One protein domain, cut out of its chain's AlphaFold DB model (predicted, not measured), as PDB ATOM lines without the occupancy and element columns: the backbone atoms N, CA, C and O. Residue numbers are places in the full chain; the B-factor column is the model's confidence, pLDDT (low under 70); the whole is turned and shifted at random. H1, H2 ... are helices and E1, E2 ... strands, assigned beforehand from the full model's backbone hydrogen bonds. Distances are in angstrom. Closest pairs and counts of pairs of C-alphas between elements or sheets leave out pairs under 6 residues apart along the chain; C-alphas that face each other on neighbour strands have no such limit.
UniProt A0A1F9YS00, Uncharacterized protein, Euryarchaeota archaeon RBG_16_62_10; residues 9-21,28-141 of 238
ATOM      1  N   ALA A   9      13.804  41.117  70.703       69.12
ATOM      2  CA  ALA A   9      14.347  42.212  71.507       69.12
ATOM      3  C   ALA A   9      13.400  42.665  72.633       69.12
ATOM      4  O   ALA A   9      13.842  42.794  73.767       69.12
ATOM      5  N   GLU A  10      12.101  42.840  72.357       72.50
ATOM      6  CA  GLU A  10      11.107  43.182  73.390       72.50
ATOM      7  C   GLU A  10      10.945  42.052  74.412       72.50
ATOM      8  O   GLU A  10      10.778  42.300  75.602       72.50
ATOM      9  N   ILE A  11      10.990  40.792  73.963       67.38
ATOM     10  CA  ILE A  11      10.961  39.642  74.872       67.38
ATOM     11  C   ILE A  11      12.211  39.631  75.737       67.38
ATOM     12  O   ILE A  11      12.090  39.420  76.936       67.38
ATOM     13  N   ASP A  12      13.384  39.845  75.153       65.44
ATOM     14  CA  ASP A  12      14.643  39.869  75.884       65.44
ATOM     15  C   ASP A  12      14.688  41.039  76.871       65.44
ATOM     16  O   ASP A  12      15.173  40.845  77.974       65.44
ATOM     17  N   GLU A  13      14.124  42.203  76.544       68.25
ATOM     18  CA  GLU A  13      13.996  43.356  77.447       68.25
ATOM     19  C   GLU A  13      13.038  43.068  78.612       68.25
ATOM     20  O   GLU A  13      13.432  43.178  79.774       68.25
ATOM     21  N   ILE A  14      11.825  42.576  78.324       66.00
ATOM     22  CA  ILE A  14      10.850  42.153  79.344       66.00
ATOM     23  C   ILE A  14      11.443  41.042  80.221       66.00
ATOM     24  O   ILE A  14      11.231  41.011  81.429       66.00
ATOM     25  N   LEU A  15      12.187  40.102  79.631       58.50
ATOM     26  CA  LEU A  15      12.879  39.045  80.366       58.50
ATOM     27  C   LEU A  15      14.120  39.557  81.114       58.50
ATOM     28  O   LEU A  15      14.476  38.957  82.122       58.50
ATOM     29  N   ALA A  16      14.763  40.639  80.667       59.09
ATOM     30  CA  ALA A  16      15.940  41.246  81.291       59.09
ATOM     31  C   ALA A  16      15.591  42.109  82.509       59.09
ATOM     32  O   ALA A  16      16.409  42.193  83.430       59.09
ATOM     33  N   GLU A  17      14.381  42.674  82.574       52.84
ATOM     34  CA  GLU A  17      13.822  43.206  83.827       52.84
ATOM     35  C   GLU A  17      13.789  42.120  84.918       52.84
ATOM     36  O   GLU A  17      14.032  42.391  86.095       52.84
ATOM     37  N   TYR A  18      13.622  40.852  84.527       47.16
ATOM     38  CA  TYR A  18      13.814  39.702  85.406       47.16
ATOM     39  C   TYR A  18      15.281  39.250  85.412       47.16
ATOM     40  O   TYR A  18      15.645  38.240  84.810       47.16
ATOM     41  N   LYS A  19      16.150  39.960  86.141       35.81
ATOM     42  CA  LYS A  19      17.568  39.577  86.288       35.81
ATOM     43  C   LYS A  19      17.721  38.130  86.800       35.81
ATOM     44  O   LYS A  19      17.370  37.852  87.950       35.81
ATOM     45  N   PRO A  20      18.356  37.203  86.053       35.44
ATOM     46  CA  PRO A  20      18.988  36.049  86.670       35.44
ATOM     47  C   PRO A  20      20.245  36.548  87.389       35.44
ATOM     48  O   PRO A  20      21.334  36.600  86.827       35.44
ATOM     49  N   ILE A  21      20.086  36.976  88.638       28.86
ATOM     50  CA  ILE A  21      21.215  37.359  89.482       28.86
ATOM     51  C   ILE A  21      21.966  36.067  89.844       28.86
ATOM     52  O   ILE A  21      21.381  35.153  90.434       28.86
ATOM     53  N   SER A  28      18.715  35.913  98.059       29.00
ATOM     54  CA  SER A  28      17.942  35.411  96.913       29.00
ATOM     55  C   SER A  28      16.801  36.346  96.490       29.00
ATOM     56  O   SER A  28      15.786  36.406  97.178       29.00
ATOM     57  N   VAL A  29      16.902  36.974  95.315       35.06
ATOM     58  CA  VAL A  29      15.746  37.596  94.644       35.06
ATOM     59  C   VAL A  29      15.039  36.519  93.810       35.06
ATOM     60  O   VAL A  29      15.564  36.040  92.804       35.06
ATOM     61  N   LYS A  30      13.878  36.056  94.288       43.00
ATOM     62  CA  LYS A  30      13.081  34.964  93.703       43.00
ATOM     63  C   LYS A  30      11.765  35.520  93.158       43.00
ATOM     64  O   LYS A  30      10.813  35.683  93.905       43.00
ATOM     65  N   GLY A  31      11.701  35.795  91.858       51.22
ATOM     66  CA  GLY A  31      10.422  35.843  91.148       51.22
ATOM     67  C   GLY A  31      10.091  34.442  90.639       51.22
ATOM     68  O   GLY A  31      10.825  33.910  89.801       51.22
ATOM     69  N   ASN A  32       9.035  33.820  91.162       64.25
ATOM     70  CA  ASN A  32       8.558  32.507  90.722       64.25
ATOM     71  C   ASN A  32       7.235  32.662  89.967       64.25
ATOM     72  O   ASN A  32       6.326  33.351  90.416       64.25
ATOM     73  N   GLN A  33       7.113  32.001  88.816       72.12
ATOM     74  CA  GLN A  33       5.859  31.922  88.065       72.12
ATOM     75  C   GLN A  33       5.371  30.476  88.073       72.12
ATOM     76  O   GLN A  33       6.173  29.570  87.832       72.12
ATOM     77  N   LYS A  34       4.076  30.240  88.305       81.75
ATOM     78  CA  LYS A  34       3.494  28.888  88.365       81.75
ATOM     79  C   LYS A  34       2.183  28.795  87.585       81.75
ATOM     80  O   LYS A  34       1.344  29.683  87.669       81.75
ATOM     81  N   ILE A  35       1.974  27.697  86.857       81.88
ATOM     82  CA  ILE A  35       0.652  27.333  86.321       81.88
ATOM     83  C   ILE A  35      -0.215  26.831  87.474       81.88
ATOM     84  O   ILE A  35       0.189  25.903  88.174       81.88
ATOM     85  N   LEU A  36      -1.415  27.385  87.630       82.00
ATOM     86  CA  LEU A  36      -2.346  26.992  88.688       82.00
ATOM     87  C   LEU A  36      -3.496  26.126  88.176       82.00
ATOM     88  O   LEU A  36      -4.051  26.362  87.100       82.00
ATOM     89  N   GLY A  37      -3.900  25.151  88.995       79.50
ATOM     90  CA  GLY A  37      -5.251  24.594  88.950       79.50
ATOM     91  C   GLY A  37      -6.240  25.426  89.778       79.50
ATOM     92  O   GLY A  37      -5.839  26.191  90.655       79.50
ATOM     93  N   PHE A  38      -7.545  25.228  89.558       82.31
ATOM     94  CA  PHE A  38      -8.602  25.959  90.278       82.31
ATOM     95  C   PHE A  38      -8.492  25.863  91.800       82.31
ATOM     96  O   PHE A  38      -8.571  26.879  92.473       82.31
ATOM     97  N   SER A  39      -8.230  24.671  92.343       83.62
ATOM     98  CA  SER A  39      -8.113  24.476  93.794       83.62
ATOM     99  C   SER A  39      -6.922  25.208  94.418       83.62
ATOM    100  O   SER A  39      -6.901  25.436  95.619       83.62
ATOM    101  N   GLU A  40      -5.874  25.487  93.639       83.88
ATOM    102  CA  GLU A  40      -4.731  26.271  94.116       83.88
ATOM    103  C   GLU A  40      -5.053  27.765  94.052       83.88
ATOM    104  O   GLU A  40      -4.807  28.471  95.023       83.88
ATOM    105  N   ALA A  41      -5.665  28.217  92.953       87.62
ATOM    106  CA  ALA A  41      -6.119  29.596  92.809       87.62
ATOM    107  C   ALA A  41      -7.127  29.979  93.905       87.62
ATOM    108  O   ALA A  41      -6.947  30.994  94.565       87.62
ATOM    109  N   GLU A  42      -8.115  29.127  94.178       90.31
ATOM    110  CA  GLU A  42      -9.102  29.329  95.245       90.31
ATOM    111  C   GLU A  42      -8.448  29.453  96.627       90.31
ATOM    112  O   GLU A  42      -8.837  30.303  97.420       90.31
ATOM    113  N   LYS A  43      -7.409  28.658  96.915       88.75
ATOM    114  CA  LYS A  43      -6.668  28.755  98.184       88.75
ATOM    115  C   LYS A  43      -5.900  30.062  98.327       88.75
ATOM    116  O   LYS A  43      -5.775  30.548  99.445       88.75
ATOM    117  N   ILE A  44      -5.332  30.571  97.235       88.25
ATOM    118  CA  ILE A  44      -4.607  31.849  97.230       88.25
ATOM    119  C   ILE A  44      -5.611  32.981  97.438       88.25
ATOM    120  O   ILE A  44      -5.486  33.754  98.382       88.25
ATOM    121  N   LEU A  45      -6.656  33.018  96.612       91.69
ATOM    122  CA  LEU A  45      -7.671  34.066  96.652       91.69
ATOM    123  C   LEU A  45      -8.462  34.057  97.963       91.69
ATOM    124  O   LEU A  45      -8.720  35.111  98.525       91.69
ATOM    125  N   GLY A  46      -8.795  32.883  98.504       92.88
ATOM    126  CA  GLY A  46      -9.538  32.758  99.761       92.88
ATOM    127  C   GLY A  46      -8.764  33.196 101.010       92.88
ATOM    128  O   GLY A  46      -9.372  33.368 102.062       92.88
ATOM    129  N   LYS A  47      -7.441  33.371 100.914       91.44
ATOM    130  CA  LYS A  47      -6.603  33.917 101.993       91.44
ATOM    131  C   LYS A  47      -6.341  35.416 101.854       91.44
ATOM    132  O   LYS A  47      -5.861  36.021 102.809       91.44
ATOM    133  N   ALA A  48      -6.621  35.993 100.689       92.31
ATOM    134  CA  ALA A  48      -6.337  37.391 100.417       92.31
ATOM    135  C   ALA A  48      -7.236  38.303 101.261       92.31
ATOM    136  O   ALA A  48      -8.443  38.079 101.383       92.31
ATOM    137  N   ARG A  49      -6.657  39.372 101.813       94.94
ATOM    138  CA  ARG A  49      -7.404  40.442 102.491       94.94
ATOM    139  C   ARG A  49      -8.142  41.308 101.476       94.94
ATOM    140  O   ARG A  49      -9.241  41.787 101.757       94.94
ATOM    141  N   LEU A  50      -7.533  41.533 100.315       95.75
ATOM    142  CA  LEU A  50      -8.111  42.304  99.221       95.75
ATOM    143  C   LEU A  50      -7.897  41.577  97.898       95.75
ATOM    144  O   LEU A  50      -6.810  41.074  97.634       95.75
ATOM    145  N   ILE A  51      -8.932  41.563  97.060       97.56
ATOM    146  CA  ILE A  51      -8.877  41.053  95.693       97.56
ATOM    147  C   ILE A  51      -9.319  42.177  94.763       97.56
ATOM    148  O   ILE A  51     -10.276  42.904  95.051       97.56
ATOM    149  N   SER A  52      -8.628  42.309  93.639       97.50
ATOM    150  CA  SER A  52      -9.037  43.179  92.540       97.50
ATOM    151  C   SER A  52      -8.998  42.430  91.217       97.50
ATOM    152  O   SER A  52      -8.267  41.448  91.065       97.50
ATOM    153  N   LEU A  53      -9.796  42.908  90.270       97.88
ATOM    154  CA  LEU A  53      -9.720  42.552  88.862       97.88
ATOM    155  C   LEU A  53      -9.246  43.766  88.075       97.88
ATOM    156  O   LEU A  53      -9.628  44.891  88.384       97.88
ATOM    157  N   GLU A  54      -8.457  43.534  87.035       95.50
ATOM    158  CA  GLU A  54      -8.060  44.565  86.084       95.50
ATOM    159  C   GLU A  54      -8.025  44.021  84.641       95.50
ATOM    160  O   GLU A  54      -7.965  42.796  84.407       95.50
ATOM    161  N   PRO A  55      -8.069  44.909  83.633       96.12
ATOM    162  CA  PRO A  55      -7.985  44.512  82.241       96.12
ATOM    163  C   PRO A  55      -6.636  43.859  81.904       96.12
ATOM    164  O   PRO A  55      -5.564  44.307  82.295       96.12
ATOM    165  N   CYS A  56      -6.662  42.809  81.085       95.06
ATOM    166  CA  CYS A  56      -5.464  42.129  80.615       95.06
ATOM    167  C   CYS A  56      -4.693  43.021  79.641       95.06
ATOM    168  O   CYS A  56      -4.959  43.027  78.431       95.06
ATOM    169  N   TRP A  57      -3.677  43.702  80.165       92.06
ATOM    170  CA  TRP A  57      -2.812  44.605  79.412       92.06
ATOM    171  C   TRP A  57      -2.250  43.968  78.132       92.06
ATOM    172  O   TRP A  57      -2.372  44.535  77.047       92.06
ATOM    173  N   CYS A  58      -1.742  42.731  78.211       93.19
ATOM    174  CA  CYS A  58      -1.211  42.008  77.047       93.19
ATOM    175  C   CYS A  58      -2.233  41.898  75.901       93.19
ATOM    176  O   CYS A  58      -1.883  42.004  74.724       93.19
ATOM    177  N   ARG A  59      -3.508  41.646  76.228       94.31
ATOM    178  CA  ARG A  59      -4.575  41.487  75.233       94.31
ATOM    179  C   ARG A  59      -5.045  42.835  74.700       94.31
ATOM    180  O   ARG A  59      -5.276  42.934  73.497       94.31
ATOM    181  N   LEU A  60      -5.124  43.858  75.554       93.50
ATOM    182  CA  LEU A  60      -5.416  45.234  75.139       93.50
ATOM    183  C   LEU A  60      -4.355  45.777  74.178       93.50
ATOM    184  O   LEU A  60      -4.703  46.401  73.174       93.50
ATOM    185  N   LYS A  61      -3.079  45.488  74.453       92.88
ATOM    186  CA  LYS A  61      -1.945  45.896  73.623       92.88
ATOM    187  C   LYS A  61      -1.950  45.194  72.267       92.88
ATOM    188  O   LYS A  61      -1.898  45.861  71.239       92.88
ATOM    189  N   LEU A  62      -2.012  43.858  72.251       92.38
ATOM    190  CA  LEU A  62      -1.798  43.092  71.016       92.38
ATOM    191  C   LEU A  62      -3.059  42.803  70.198       92.38
ATOM    192  O   LEU A  62      -2.949  42.599  68.991       92.38
ATOM    193  N   LYS A  63      -4.246  42.758  70.815       92.44
ATOM    194  CA  LYS A  63      -5.546  42.576  70.134       92.44
ATOM    195  C   LYS A  63      -5.609  41.383  69.160       92.44
ATOM    196  O   LYS A  63      -6.319  41.415  68.159       92.44
ATOM    197  N   ASN A  64      -4.884  40.298  69.451       91.50
ATOM    198  CA  ASN A  64      -4.842  39.110  68.586       91.50
ATOM    199  C   ASN A  64      -5.993  38.119  68.824       91.50
ATOM    200  O   ASN A  64      -6.072  37.102  68.134       91.50
ATOM    201  N   CYS A  65      -6.845  38.340  69.830       91.56
ATOM    202  CA  CYS A  65      -7.982  37.471  70.118       91.56
ATOM    203  C   CYS A  65      -9.114  38.204  70.843       91.56
ATOM    204  O   CYS A  65      -8.907  39.267  71.422       91.56
ATOM    205  N   ASN A  66     -10.270  37.542  70.903       91.88
ATOM    206  CA  ASN A  66     -11.466  38.001  71.612       91.88
ATOM    207  C   ASN A  66     -11.611  37.331  72.994       91.88
ATOM    208  O   ASN A  66     -12.718  37.042  73.437       91.88
ATOM    209  N   GLY A  67     -10.494  36.974  73.638       92.62
ATOM    210  CA  GLY A  67     -10.528  36.392  74.984       92.62
ATOM    211  C   GLY A  67     -11.023  37.406  76.029       92.62
ATOM    212  O   GLY A  67     -10.825  38.603  75.816       92.62
ATOM    213  N   PRO A  68     -11.611  36.960  77.157       95.19
ATOM    214  CA  PRO A  68     -12.149  37.867  78.178       95.19
ATOM    215  C   PRO A  68     -11.065  38.810  78.701       95.19
ATOM    216  O   PRO A  68      -9.961  38.347  78.975       95.19
ATOM    217  N   ILE A  69     -11.331  40.114  78.790       95.38
ATOM    218  CA  ILE A  69     -10.315  41.119  79.155       95.38
ATOM    219  C   ILE A  69     -10.190  41.318  80.665       95.38
ATOM    220  O   ILE A  69      -9.099  41.595  81.133       95.38
ATOM    221  N   ASP A  70     -11.254  41.099  81.416       94.38
ATOM    222  CA  ASP A  70     -11.392  41.252  82.864       94.38
ATOM    223  C   ASP A  70     -10.847  40.027  83.625       94.38
ATOM    224  O   ASP A  70     -11.602  39.247  84.205       94.38
ATOM    225  N   VAL A  71      -9.535  39.775  83.518       93.06
ATOM    226  CA  VAL A  71      -8.940  38.473  83.892       93.06
ATOM    227  C   VAL A  71      -7.594  38.534  84.608       93.06
ATOM    228  O   VAL A  71      -7.019  37.475  84.886       93.06
ATOM    229  N   CYS A  72      -7.042  39.728  84.822       93.19
ATOM    230  CA  CYS A  72      -5.868  39.896  85.667       93.19
ATOM    231  C   CYS A  72      -6.372  40.110  87.092       93.19
ATOM    232  O   CYS A  72      -7.163  41.019  87.328       93.19
ATOM    233  N   ILE A  73      -6.007  39.212  87.998       95.31
ATOM    234  CA  ILE A  73      -6.429  39.247  89.393       95.31
ATOM    235  C   ILE A  73      -5.217  39.624  90.224       95.31
ATOM    236  O   ILE A  73      -4.194  38.948  90.139       95.31
ATOM    237  N   CYS A  74      -5.347  40.645  91.057       93.69
ATOM    238  CA  CYS A  74      -4.310  41.045  91.998       93.69
ATOM    239  C   CYS A  74      -4.809  40.859  93.428       93.69
ATOM    240  O   CYS A  74      -6.015  40.968  93.681       93.69
ATOM    241  N   VAL A  75      -3.892  40.577  94.356       93.00
ATOM    242  CA  VAL A  75      -4.206  40.402  95.781       93.00
ATOM    243  C   VAL A  75      -3.405  41.350  96.671       93.00
ATOM    244  O   VAL A  75      -2.283  41.743  96.345       93.00
ATOM    245  N   ASP A  76      -3.998  41.708  97.808       92.56
ATOM    246  CA  ASP A  76      -3.404  42.516  98.877       92.56
ATOM    247  C   ASP A  76      -2.751  43.807  98.358       92.56
ATOM    248  O   ASP A  76      -3.433  44.622  97.742       92.56
ATOM    249  N   THR A  77      -1.452  44.016  98.583       90.88
ATOM    250  CA  THR A  77      -0.741  45.230  98.145       90.88
ATOM    251  C   THR A  77      -0.831  45.444  96.634       90.88
ATOM    252  O   THR A  77      -1.005  46.570  96.184       90.88
ATOM    253  N   GLU A  78      -0.770  44.377  95.835       90.75
ATOM    254  CA  GLU A  78      -0.889  44.505  94.379       90.75
ATOM    255  C   GLU A  78      -2.319  44.877  93.971       90.75
ATOM    256  O   GLU A  78      -2.519  45.572  92.979       90.75
ATOM    257  N   ALA A  79      -3.321  44.449  94.747       94.69
ATOM    258  CA  ALA A  79      -4.703  44.864  94.533       94.69
ATOM    259  C   ALA A  79      -4.931  46.336  94.889       94.69
ATOM    260  O   ALA A  79      -5.694  47.011  94.204       94.69
ATOM    261  N   GLU A  80      -4.276  46.837  95.939       95.06
ATOM    262  CA  GLU A  80      -4.316  48.258  96.303       95.06
ATOM    263  C   GLU A  80      -3.765  49.109  95.155       95.06
ATOM    264  O   GLU A  80      -4.472  49.993  94.675       95.06
ATOM    265  N   ILE A  81      -2.582  48.759  94.636       92.88
ATOM    266  CA  ILE A  81      -1.948  49.446  93.498       92.88
ATOM    267  C   ILE A  81      -2.823  49.355  92.243       92.88
ATOM    268  O   ILE A  81      -3.023  50.359  91.559       92.88
ATOM    269  N   ALA A  82      -3.373  48.175  91.936       94.00
ATOM    270  CA  ALA A  82      -4.252  47.998  90.782       94.00
ATOM    271  C   ALA A  82      -5.455  48.954  90.822       94.00
ATOM    272  O   ALA A  82      -5.828  49.512  89.795       94.00
ATOM    273  N   ILE A  83      -6.042  49.157  92.004       97.19
ATOM    274  CA  ILE A  83      -7.215  50.019  92.195       97.19
ATOM    275  C   ILE A  83      -6.841  51.507  92.198       97.19
ATOM    276  O   ILE A  83      -7.603  52.320  91.681       97.19
ATOM    277  N   SER A  84      -5.719  51.890  92.813       96.31
ATOM    278  CA  SER A  84      -5.365  53.306  92.993       96.31
ATOM    279  C   SER A  84      -4.604  53.915  91.818       96.31
ATOM    280  O   SER A  84      -4.723  55.114  91.581       96.31
ATOM    281  N   GLU A  85      -3.800  53.119  91.114       95.19
ATOM    282  CA  GLU A  85      -2.835  53.605  90.115       95.19
ATOM    283  C   GLU A  85      -3.070  53.038  88.708       95.19
ATOM    284  O   GLU A  85      -2.446  53.495  87.748       95.19
ATOM    285  N   ARG A  86      -3.953  52.043  88.562       93.19
ATOM    286  CA  ARG A  86      -4.266  51.392  87.281       93.19
ATOM    287  C   ARG A  86      -5.778  51.338  87.051       93.19
ATOM    288  O   ARG A  86      -6.554  51.993  87.735       93.19
ATOM    289  N   ASP A  87      -6.198  50.545  86.070       95.31
ATOM    290  CA  ASP A  87      -7.606  50.362  85.703       95.31
ATOM    291  C   ASP A  87      -8.291  49.237  86.511       95.31
ATOM    292  O   ASP A  87      -9.201  48.566  86.015       95.31
ATOM    293  N   GLY A  88      -7.811  48.956  87.726       96.88
ATOM    294  CA  GLY A  88      -8.316  47.882  88.571       96.88
ATOM    295  C   GLY A  88      -9.545  48.281  89.385       96.88
ATOM    296  O   GLY A  88      -9.740  49.434  89.760       96.88
ATOM    297  N   TRP A  89     -10.378  47.299  89.715       97.94
ATOM    298  CA  TRP A  89     -11.518  47.466  90.611       97.94
ATOM    299  C   TRP A  89     -11.562  46.350  91.647       97.94
ATOM    300  O   TRP A  89     -11.101  45.231  91.419       97.94
ATOM    301  N   LYS A  90     -12.137  46.654  92.812       98.38
ATOM    302  CA  LYS A  90     -12.327  45.671  93.881       98.38
ATOM    303  C   LYS A  90     -13.241  44.540  93.407       98.38
ATOM    304  O   LYS A  90     -14.276  44.800  92.804       98.38
ATOM    305  N   ALA A  91     -12.879  43.308  93.750       98.12
ATOM    306  CA  ALA A  91     -13.654  42.114  93.448       98.12
ATOM    307  C   ALA A  91     -13.830  41.240  94.695       98.12
ATOM    308  O   ALA A  91     -13.022  41.250  95.625       98.12
ATOM    309  N   THR A  92     -14.906  40.468  94.712       98.31
ATOM    310  CA  THR A  92     -15.134  39.375  95.656       98.31
ATOM    311  C   THR A  92     -14.383  38.116  95.222       98.31
ATOM    312  O   THR A  92     -13.965  37.978  94.068       98.31
ATOM    313  N   LEU A  93     -14.239  37.154  96.141       97.06
ATOM    314  CA  LEU A  93     -13.690  35.834  95.817       97.06
ATOM    315  C   LEU A  93     -14.472  35.162  94.678       97.06
ATOM    316  O   LEU A  93     -13.861  34.597  93.775       97.06
ATOM    317  N   GLU A  94     -15.804  35.247  94.698       97.81
ATOM    318  CA  GLU A  94     -16.638  34.603  93.681       97.81
ATOM    319  C   GLU A  94     -16.468  35.256  92.305       97.81
ATOM    320  O   GLU A  94     -16.277  34.546  91.322       97.81
ATOM    321  N   GLU A  95     -16.412  36.590  92.226       98.12
ATOM    322  CA  GLU A  95     -16.150  37.300  90.963       98.12
ATOM    323  C   GLU A  95     -14.776  36.943  90.378       98.12
ATOM    324  O   GLU A  95     -14.640  36.715  89.171       98.12
ATOM    325  N   ALA A  96     -13.751  36.832  91.228       97.25
ATOM    326  CA  ALA A  96     -12.423  36.398  90.804       97.25
ATOM    327  C   ALA A  96     -12.431  34.939  90.314       97.25
ATOM    328  O   ALA A  96     -11.858  34.624  89.266       97.25
ATOM    329  N   MET A  97     -13.128  34.041  91.018       96.38
ATOM    330  CA  MET A  97     -13.287  32.647  90.596       96.38
ATOM    331  C   MET A  97     -14.073  32.529  89.286       96.38
ATOM    332  O   MET A  97     -13.704  31.731  88.420       96.38
ATOM    333  N   ASP A  98     -15.090  33.359  89.072       96.88
ATOM    334  CA  ASP A  98     -15.830  33.426  87.814       96.88
ATOM    335  C   ASP A  98     -14.973  33.927  86.653       96.88
ATOM    336  O   ASP A  98     -15.041  33.373  85.549       96.88
ATOM    337  N   ALA A  99     -14.099  34.910  86.883       96.75
ATOM    338  CA  ALA A  99     -13.117  35.335  85.889       96.75
ATOM    339  C   ALA A  99     -12.185  34.182  85.476       96.75
ATOM    340  O   ALA A  99     -11.950  33.973  84.276       96.75
ATOM    341  N   LEU A 100     -11.722  33.370  86.435       94.69
ATOM    342  CA  LEU A 100     -10.930  32.170  86.151       94.69
ATOM    343  C   LEU A 100     -11.744  31.137  85.357       94.69
ATOM    344  O   LEU A 100     -11.293  30.666  84.310       94.69
ATOM    345  N   ARG A 101     -12.975  30.818  85.780       93.25
ATOM    346  CA  ARG A 101     -13.845  29.834  85.105       93.25
ATOM    347  C   ARG A 101     -14.144  30.233  83.659       93.25
ATOM    348  O   ARG A 101     -13.976  29.415  82.749       93.25
ATOM    349  N   ARG A 102     -14.537  31.490  83.418       94.75
ATOM    350  CA  ARG A 102     -14.784  32.020  82.064       94.75
ATOM    351  C   ARG A 102     -13.527  31.967  81.204       94.75
ATOM    352  O   ARG A 102     -13.584  31.533  80.054       94.75
ATOM    353  N   SER A 103     -12.384  32.346  81.767       94.62
ATOM    354  CA  SER A 103     -11.098  32.303  81.073       94.62
ATOM    355  C   SER A 103     -10.684  30.883  80.689       94.62
ATOM    356  O   SER A 103     -10.291  30.632  79.549       94.62
ATOM    357  N   HIS A 104     -10.833  29.926  81.600       91.31
ATOM    358  CA  HIS A 104     -10.546  28.516  81.344       91.31
ATOM    359  C   HIS A 104     -11.463  27.934  80.264       91.31
ATOM    360  O   HIS A 104     -11.003  27.218  79.373       91.31
ATOM    361  N   LYS A 105     -12.753  28.301  80.279       90.31
ATOM    362  CA  LYS A 105     -13.724  27.964  79.222       90.31
ATOM    363  C   LYS A 105     -13.387  28.619  77.882       90.31
ATOM    364  O   LYS A 105     -13.784  28.106  76.844       90.31
ATOM    365  N   ALA A 106     -12.624  29.708  77.868       91.25
ATOM    366  CA  ALA A 106     -12.058  30.288  76.651       91.25
ATOM    367  C   ALA A 106     -10.710  29.643  76.243       91.25
ATOM    368  O   ALA A 106     -10.140  29.988  75.206       91.25
ATOM    369  N   GLY A 107     -10.211  28.665  77.009       90.88
ATOM    370  CA  GLY A 107      -8.968  27.935  76.745       90.88
ATOM    371  C   GLY A 107      -7.699  28.662  77.195       90.88
ATOM    372  O   GLY A 107      -6.622  28.384  76.662       90.88
ATOM    373  N   LEU A 108      -7.818  29.610  78.125       93.25
ATOM    374  CA  LEU A 108      -6.693  30.344  78.707       93.25
ATOM    375  C   LEU A 108      -6.067  29.522  79.842       93.25
ATOM    376  O   LEU A 108      -6.699  28.626  80.397       93.25
ATOM    377  N   VAL A 109      -4.814  29.826  80.173       92.50
ATOM    378  CA  VAL A 109      -4.062  29.171  81.252       92.50
ATOM    379  C   VAL A 109      -3.855  30.153  82.397       92.50
ATOM    380  O   VAL A 109      -3.413  31.273  82.155       92.50
ATOM    381  N   HIS A 110      -4.133  29.723  83.627       92.56
ATOM    382  CA  HIS A 110      -3.911  30.533  84.822       92.56
ATOM    383  C   HIS A 110      -2.446  30.476  85.246       92.56
ATOM    384  O   HIS A 110      -1.920  29.398  85.534       92.56
ATOM    385  N   LEU A 111      -1.795  31.633  85.256       89.50
ATOM    386  CA  LEU A 111      -0.427  31.827  85.713       89.50
ATOM    387  C   LEU A 111      -0.458  32.684  86.968       89.50
ATOM    388  O   LEU A 111      -1.072  33.744  86.947       89.50
ATOM    389  N   ALA A 112       0.209  32.246  88.024       86.56
ATOM    390  CA  ALA A 112       0.439  33.060  89.202       86.56
ATOM    391  C   ALA A 112       1.877  33.551  89.255       86.56
ATOM    392  O   ALA A 112       2.800  32.818  88.880       86.56
ATOM    393  N   TYR A 113       2.034  34.781  89.728       80.44
ATOM    394  CA  TYR A 113       3.298  35.495  89.782       80.44
ATOM    395  C   TYR A 113       3.643  35.813  91.235       80.44
ATOM    396  O   TYR A 113       2.842  36.375  91.982       80.44
ATOM    397  N   GLU A 114       4.851  35.434  91.627       72.44
ATOM    398  CA  GLU A 114       5.496  35.842  92.867       72.44
ATOM    399  C   GLU A 114       6.460  36.994  92.573       72.44
ATOM    400  O   GLU A 114       7.218  36.945  91.599       72.44
ATOM    401  N   THR A 115       6.476  37.997  93.443       55.03
ATOM    402  CA  THR A 115       7.461  39.083  93.416       55.03
ATOM    403  C   THR A 115       8.158  39.161  94.772       55.03
ATOM    404  O   THR A 115       7.484  39.301  95.789       55.03
ATOM    405  N   GLU A 116       9.489  39.072  94.753       51.62
ATOM    406  CA  GLU A 116      10.428  39.407  95.839       51.62
ATOM    407  C   GLU A 116      10.001  39.046  97.273       51.62
ATOM    408  O   GLU A 116       9.707  39.917  98.078       51.62
ATOM    409  N   GLY A 117      10.037  37.761  97.641       47.28
ATOM    410  CA  GLY A 117       9.936  37.351  99.053       47.28
ATOM    411  C   GLY A 117       8.534  37.447  99.667       47.28
ATOM    412  O   GLY A 117       8.389  37.282 100.878       47.28
ATOM    413  N   HIS A 118       7.511  37.669  98.843       48.41
ATOM    414  CA  HIS A 118       6.104  37.702  99.237       48.41
ATOM    415  C   HIS A 118       5.306  36.578  98.568       48.41
ATOM    416  O   HIS A 118       5.722  36.062  97.538       48.41
ATOM    417  N   GLU A 119       4.151  36.202  99.133       60.88
ATOM    418  CA  GLU A 119       3.235  35.228  98.515       60.88
ATOM    419  C   GLU A 119       2.731  35.707  97.133       60.88
ATOM    420  O   GLU A 119       2.857  36.880  96.781       60.88
ATOM    421  N   MET A 120       2.189  34.785  96.321       66.81
ATOM    422  CA  MET A 120       1.722  35.054  94.949       66.81
ATOM    423  C   MET A 120       0.799  36.280  94.895       66.81
ATOM    424  O   MET A 120      -0.305  36.241  95.434       66.81
ATOM    425  N   ARG A 121       1.242  37.348  94.221       76.12
ATOM    426  CA  ARG A 121       0.589  38.669  94.238       76.12
ATOM    427  C   ARG A 121      -0.414  38.891  93.116       76.12
ATOM    428  O   ARG A 121      -1.287  39.749  93.232       76.12
ATOM    429  N   SER A 122      -0.310  38.116  92.043       87.31
ATOM    430  CA  SER A 122      -1.265  38.185  90.945       87.31
ATOM    431  C   SER A 122      -1.481  36.837  90.269       87.31
ATOM    432  O   SER A 122      -0.607  35.964  90.256       87.31
ATOM    433  N   ILE A 123      -2.678  36.668  89.710       92.06
ATOM    434  CA  ILE A 123      -3.093  35.543  88.883       92.06
ATOM    435  C   ILE A 123      -3.601  36.101  87.551       92.06
ATOM    436  O   ILE A 123      -4.607  36.800  87.493       92.06
ATOM    437  N   CYS A 124      -2.946  35.735  86.455       90.50
ATOM    438  CA  CYS A 124      -3.344  36.112  85.103       90.50
ATOM    439  C   CYS A 124      -3.945  34.926  84.356       90.50
ATOM    440  O   CYS A 124      -3.462  33.798  84.460       90.50
ATOM    441  N   SER A 125      -4.927  35.190  83.494       94.31
ATOM    442  CA  SER A 125      -5.412  34.200  82.527       94.31
ATOM    443  C   SER A 125      -4.851  34.453  81.126       94.31
ATOM    444  O   SER A 125      -5.327  35.293  80.353       94.31
ATOM    445  N   CYS A 126      -3.819  33.690  80.781       93.00
ATOM    446  CA  CYS A 126      -2.948  33.957  79.647       93.00
ATOM    447  C   CYS A 126      -3.310  33.118  78.411       93.00
ATOM    448  O   CYS A 126      -3.592  31.923  78.499       93.00
ATOM    449  N   CYS A 127      -3.264  33.738  77.225       90.31
ATOM    450  CA  CYS A 127      -3.324  33.034  75.938       90.31
ATOM    451  C   CYS A 127      -1.942  32.987  75.284       90.31
ATOM    452  O   CYS A 127      -1.176  33.948  75.378       90.31
ATOM    453  N   ALA A 128      -1.683  31.949  74.487       87.06
ATOM    454  CA  ALA A 128      -0.511  31.881  73.609       87.06
ATOM    455  C   ALA A 128      -0.467  32.977  72.531       87.06
ATOM    456  O   ALA A 128       0.543  33.128  71.855       87.06
ATOM    457  N   CYS A 129      -1.555  33.725  72.348       86.19
ATOM    458  CA  CYS A 129      -1.725  34.726  71.303       86.19
ATOM    459  C   CYS A 129      -1.222  36.134  71.657       86.19
ATOM    460  O   CYS A 129      -0.797  36.857  70.759       86.19
ATOM    461  N   CYS A 130      -1.279  36.510  72.938       89.62
ATOM    462  CA  CYS A 130      -1.009  37.870  73.413       89.62
ATOM    463  C   CYS A 130      -0.021  37.906  74.590       89.62
ATOM    464  O   CYS A 130       0.734  38.856  74.722       89.62
ATOM    465  N   CYS A 131      -0.017  36.902  75.470       90.88
ATOM    466  CA  CYS A 131       0.834  36.939  76.660       90.88
ATOM    467  C   CYS A 131       2.306  36.706  76.289       90.88
ATOM    468  O   CYS A 131       2.612  35.736  75.594       90.88
ATOM    469  N   HIS A 132       3.201  37.556  76.798       86.88
ATOM    470  CA  HIS A 132       4.650  37.429  76.619       86.88
ATOM    471  C   HIS A 132       5.184  36.103  77.201       86.88
ATOM    472  O   HIS A 132       5.853  35.356  76.489       86.88
ATOM    473  N   THR A 133       4.798  35.719  78.428       86.00
ATOM    474  CA  THR A 133       5.200  34.438  79.042       86.00
ATOM    475  C   THR A 133       4.758  33.244  78.198       86.00
ATOM    476  O   THR A 133       5.537  32.328  77.924       86.00
ATOM    477  N   MET A 134       3.508  33.245  77.728       87.06
ATOM    478  CA  MET A 134       3.025  32.159  76.876       87.06
ATOM    479  C   MET A 134       3.698  32.174  75.500       87.06
ATOM    480  O   MET A 134       3.934  31.103  74.944       87.06
ATOM    481  N   ALA A 135       4.048  33.334  74.943       85.44
ATOM    482  CA  ALA A 135       4.842  33.406  73.719       85.44
ATOM    483  C   ALA A 135       6.228  32.772  73.929       85.44
ATOM    484  O   ALA A 135       6.607  31.898  73.148       85.44
ATOM    485  N   ALA A 136       6.927  33.104  75.021       81.31
ATOM    486  CA  ALA A 136       8.218  32.513  75.385       81.31
ATOM    487  C   ALA A 136       8.151  30.974  75.437       81.31
ATOM    488  O   ALA A 136       8.947  30.278  74.797       81.31
ATOM    489  N   ILE A 137       7.143  30.424  76.117       78.81
ATOM    490  CA  ILE A 137       6.951  28.971  76.237       78.81
ATOM    491  C   ILE A 137       6.616  28.338  74.881       78.81
ATOM    492  O   ILE A 137       7.231  27.351  74.480       78.81
ATOM    493  N   THR A 138       5.630  28.888  74.171       79.62
ATOM    494  CA  THR A 138       5.005  28.208  73.023       79.62
ATOM    495  C   THR A 138       5.705  28.451  71.687       79.62
ATOM    496  O   THR A 138       5.571  27.625  70.781       79.62
ATOM    497  N   ARG A 139       6.447  29.558  71.549       75.19
ATOM    498  CA  ARG A 139       7.087  29.990  70.292       75.19
ATOM    499  C   ARG A 139       8.606  30.030  70.365       75.19
ATOM    500  O   ARG A 139       9.251  29.803  69.347       75.19
ATOM    501  N   PHE A 140       9.175  30.272  71.545       73.31
ATOM    502  CA  PHE A 140      10.626  30.430  71.699       73.31
ATOM    503  C   PHE A 140      11.296  29.274  72.450       73.31
ATOM    504  O   PHE A 140      12.521  29.159  72.428       73.31
ATOM    505  N   GLY A 141      10.506  28.346  72.999       69.25
ATOM    506  CA  GLY A 141      11.007  27.085  73.545       69.25
ATOM    507  C   GLY A 141      11.538  27.197  74.970       69.25
ATOM    508  O   GLY A 141      12.408  26.408  75.337       69.25
TER     509      GLY A 141
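This is residues 9 to 21 and 28 to 141 of the 238 residues of an uncharacterized protein of Euryarchaeota archaeon RBG_16_62_10 (UniProt A0A1F9YS00). Picture one strongly twisted sheet of six strands through the middle, with H2 and H5 side by side over one face and H4 over the other. H3 and H6 lie at the sheet's margin, and H1 is out beyond it, next to H6. The printed part has 127 residues, with six named helices and six named strands in the order H1 E1 H2 E2 H3 E3 H4 E4 H5 E5 E6 H6. The sheet runs E1, E5, E6, E3, E2, E4, all antiparallel, and the class is mixed, helices and strands. The whole is compact, with a radius of gyration of the C-alphas of 14.1 A and spans of 38 by 38 by 29 A.

Find C-alpha 9 at (14.347, 42.212, 71.507); H1 runs from there to residue 17, 12.4 A. Past the cut come E1, residues 33 to 35, H2, 38 to 45, E2, 51 to 55, 13.9 A, and H3, 57 to 62. Then follow E3, residues 70 to 75, 14.8 A, H4, 76 to 85, 14.1 A, and E4, 89 to 91. Find C-alpha 93 at (-13.690, 35.834, 95.817), where H5 begins; it reaches residue 105, 18.4 A away. E5, residues 109 to 113, and E6, 122 to 126, form a hairpin. H6, residues 132 to 140, ends at C-alpha 140, (10.626, 30.430, 71.699).

Start at the sheet, whose edge strands are E1 and E4. Look for N 112 and O 34 at 2.8 A between E1 and E5, N 111 and O 124 at 2.8 A between E5 and E6, N 73 and O 123 at 2.8 A between E6 and E3, N 54 and O 72 at 2.8 A between E3 and E2, and N 53 and O 89 at 2.9 A between E2 and E4. The helices make three layers, helices on both faces of a sheet: H2 and H5 share one face, at heights of 9.2 A and 8.0 A over the sheet, and H4 is on the opposite face at 7.7 A. H2 and H5 touch, the C-alphas of Leu 45 and Leu 93 being closest at 6.3 A. E3, H4 and E4 form a split strand-helix-strand unit, E2 lying between its two strands, with a right-handed crossover. H3 only grazes the sheet with residues 57 to 59. H6 is on the sheet; H1 is not on it, and is close to H6 but not clearly touching, with C-alphas 11 and 132 closest at 6.9 A. Every O i to N i+4 pair is within hydrogen-bond range in H1, H3, H4, H5 and H6, and 3 of 4 in H2.

The two C-alphas farthest apart are those of Ser 28 and Asn 66, 38.9 A. Residues 22 to 27 are not printed, and C-alphas 21 and 28 are 8.4 A apart across this cut. Of the links printed whole, none is long. The mean pLDDT of the printed part is 83.6; residue 9, residues 11 to 21, 28 to 32 and 115 to 120, and residue 141 are under 70.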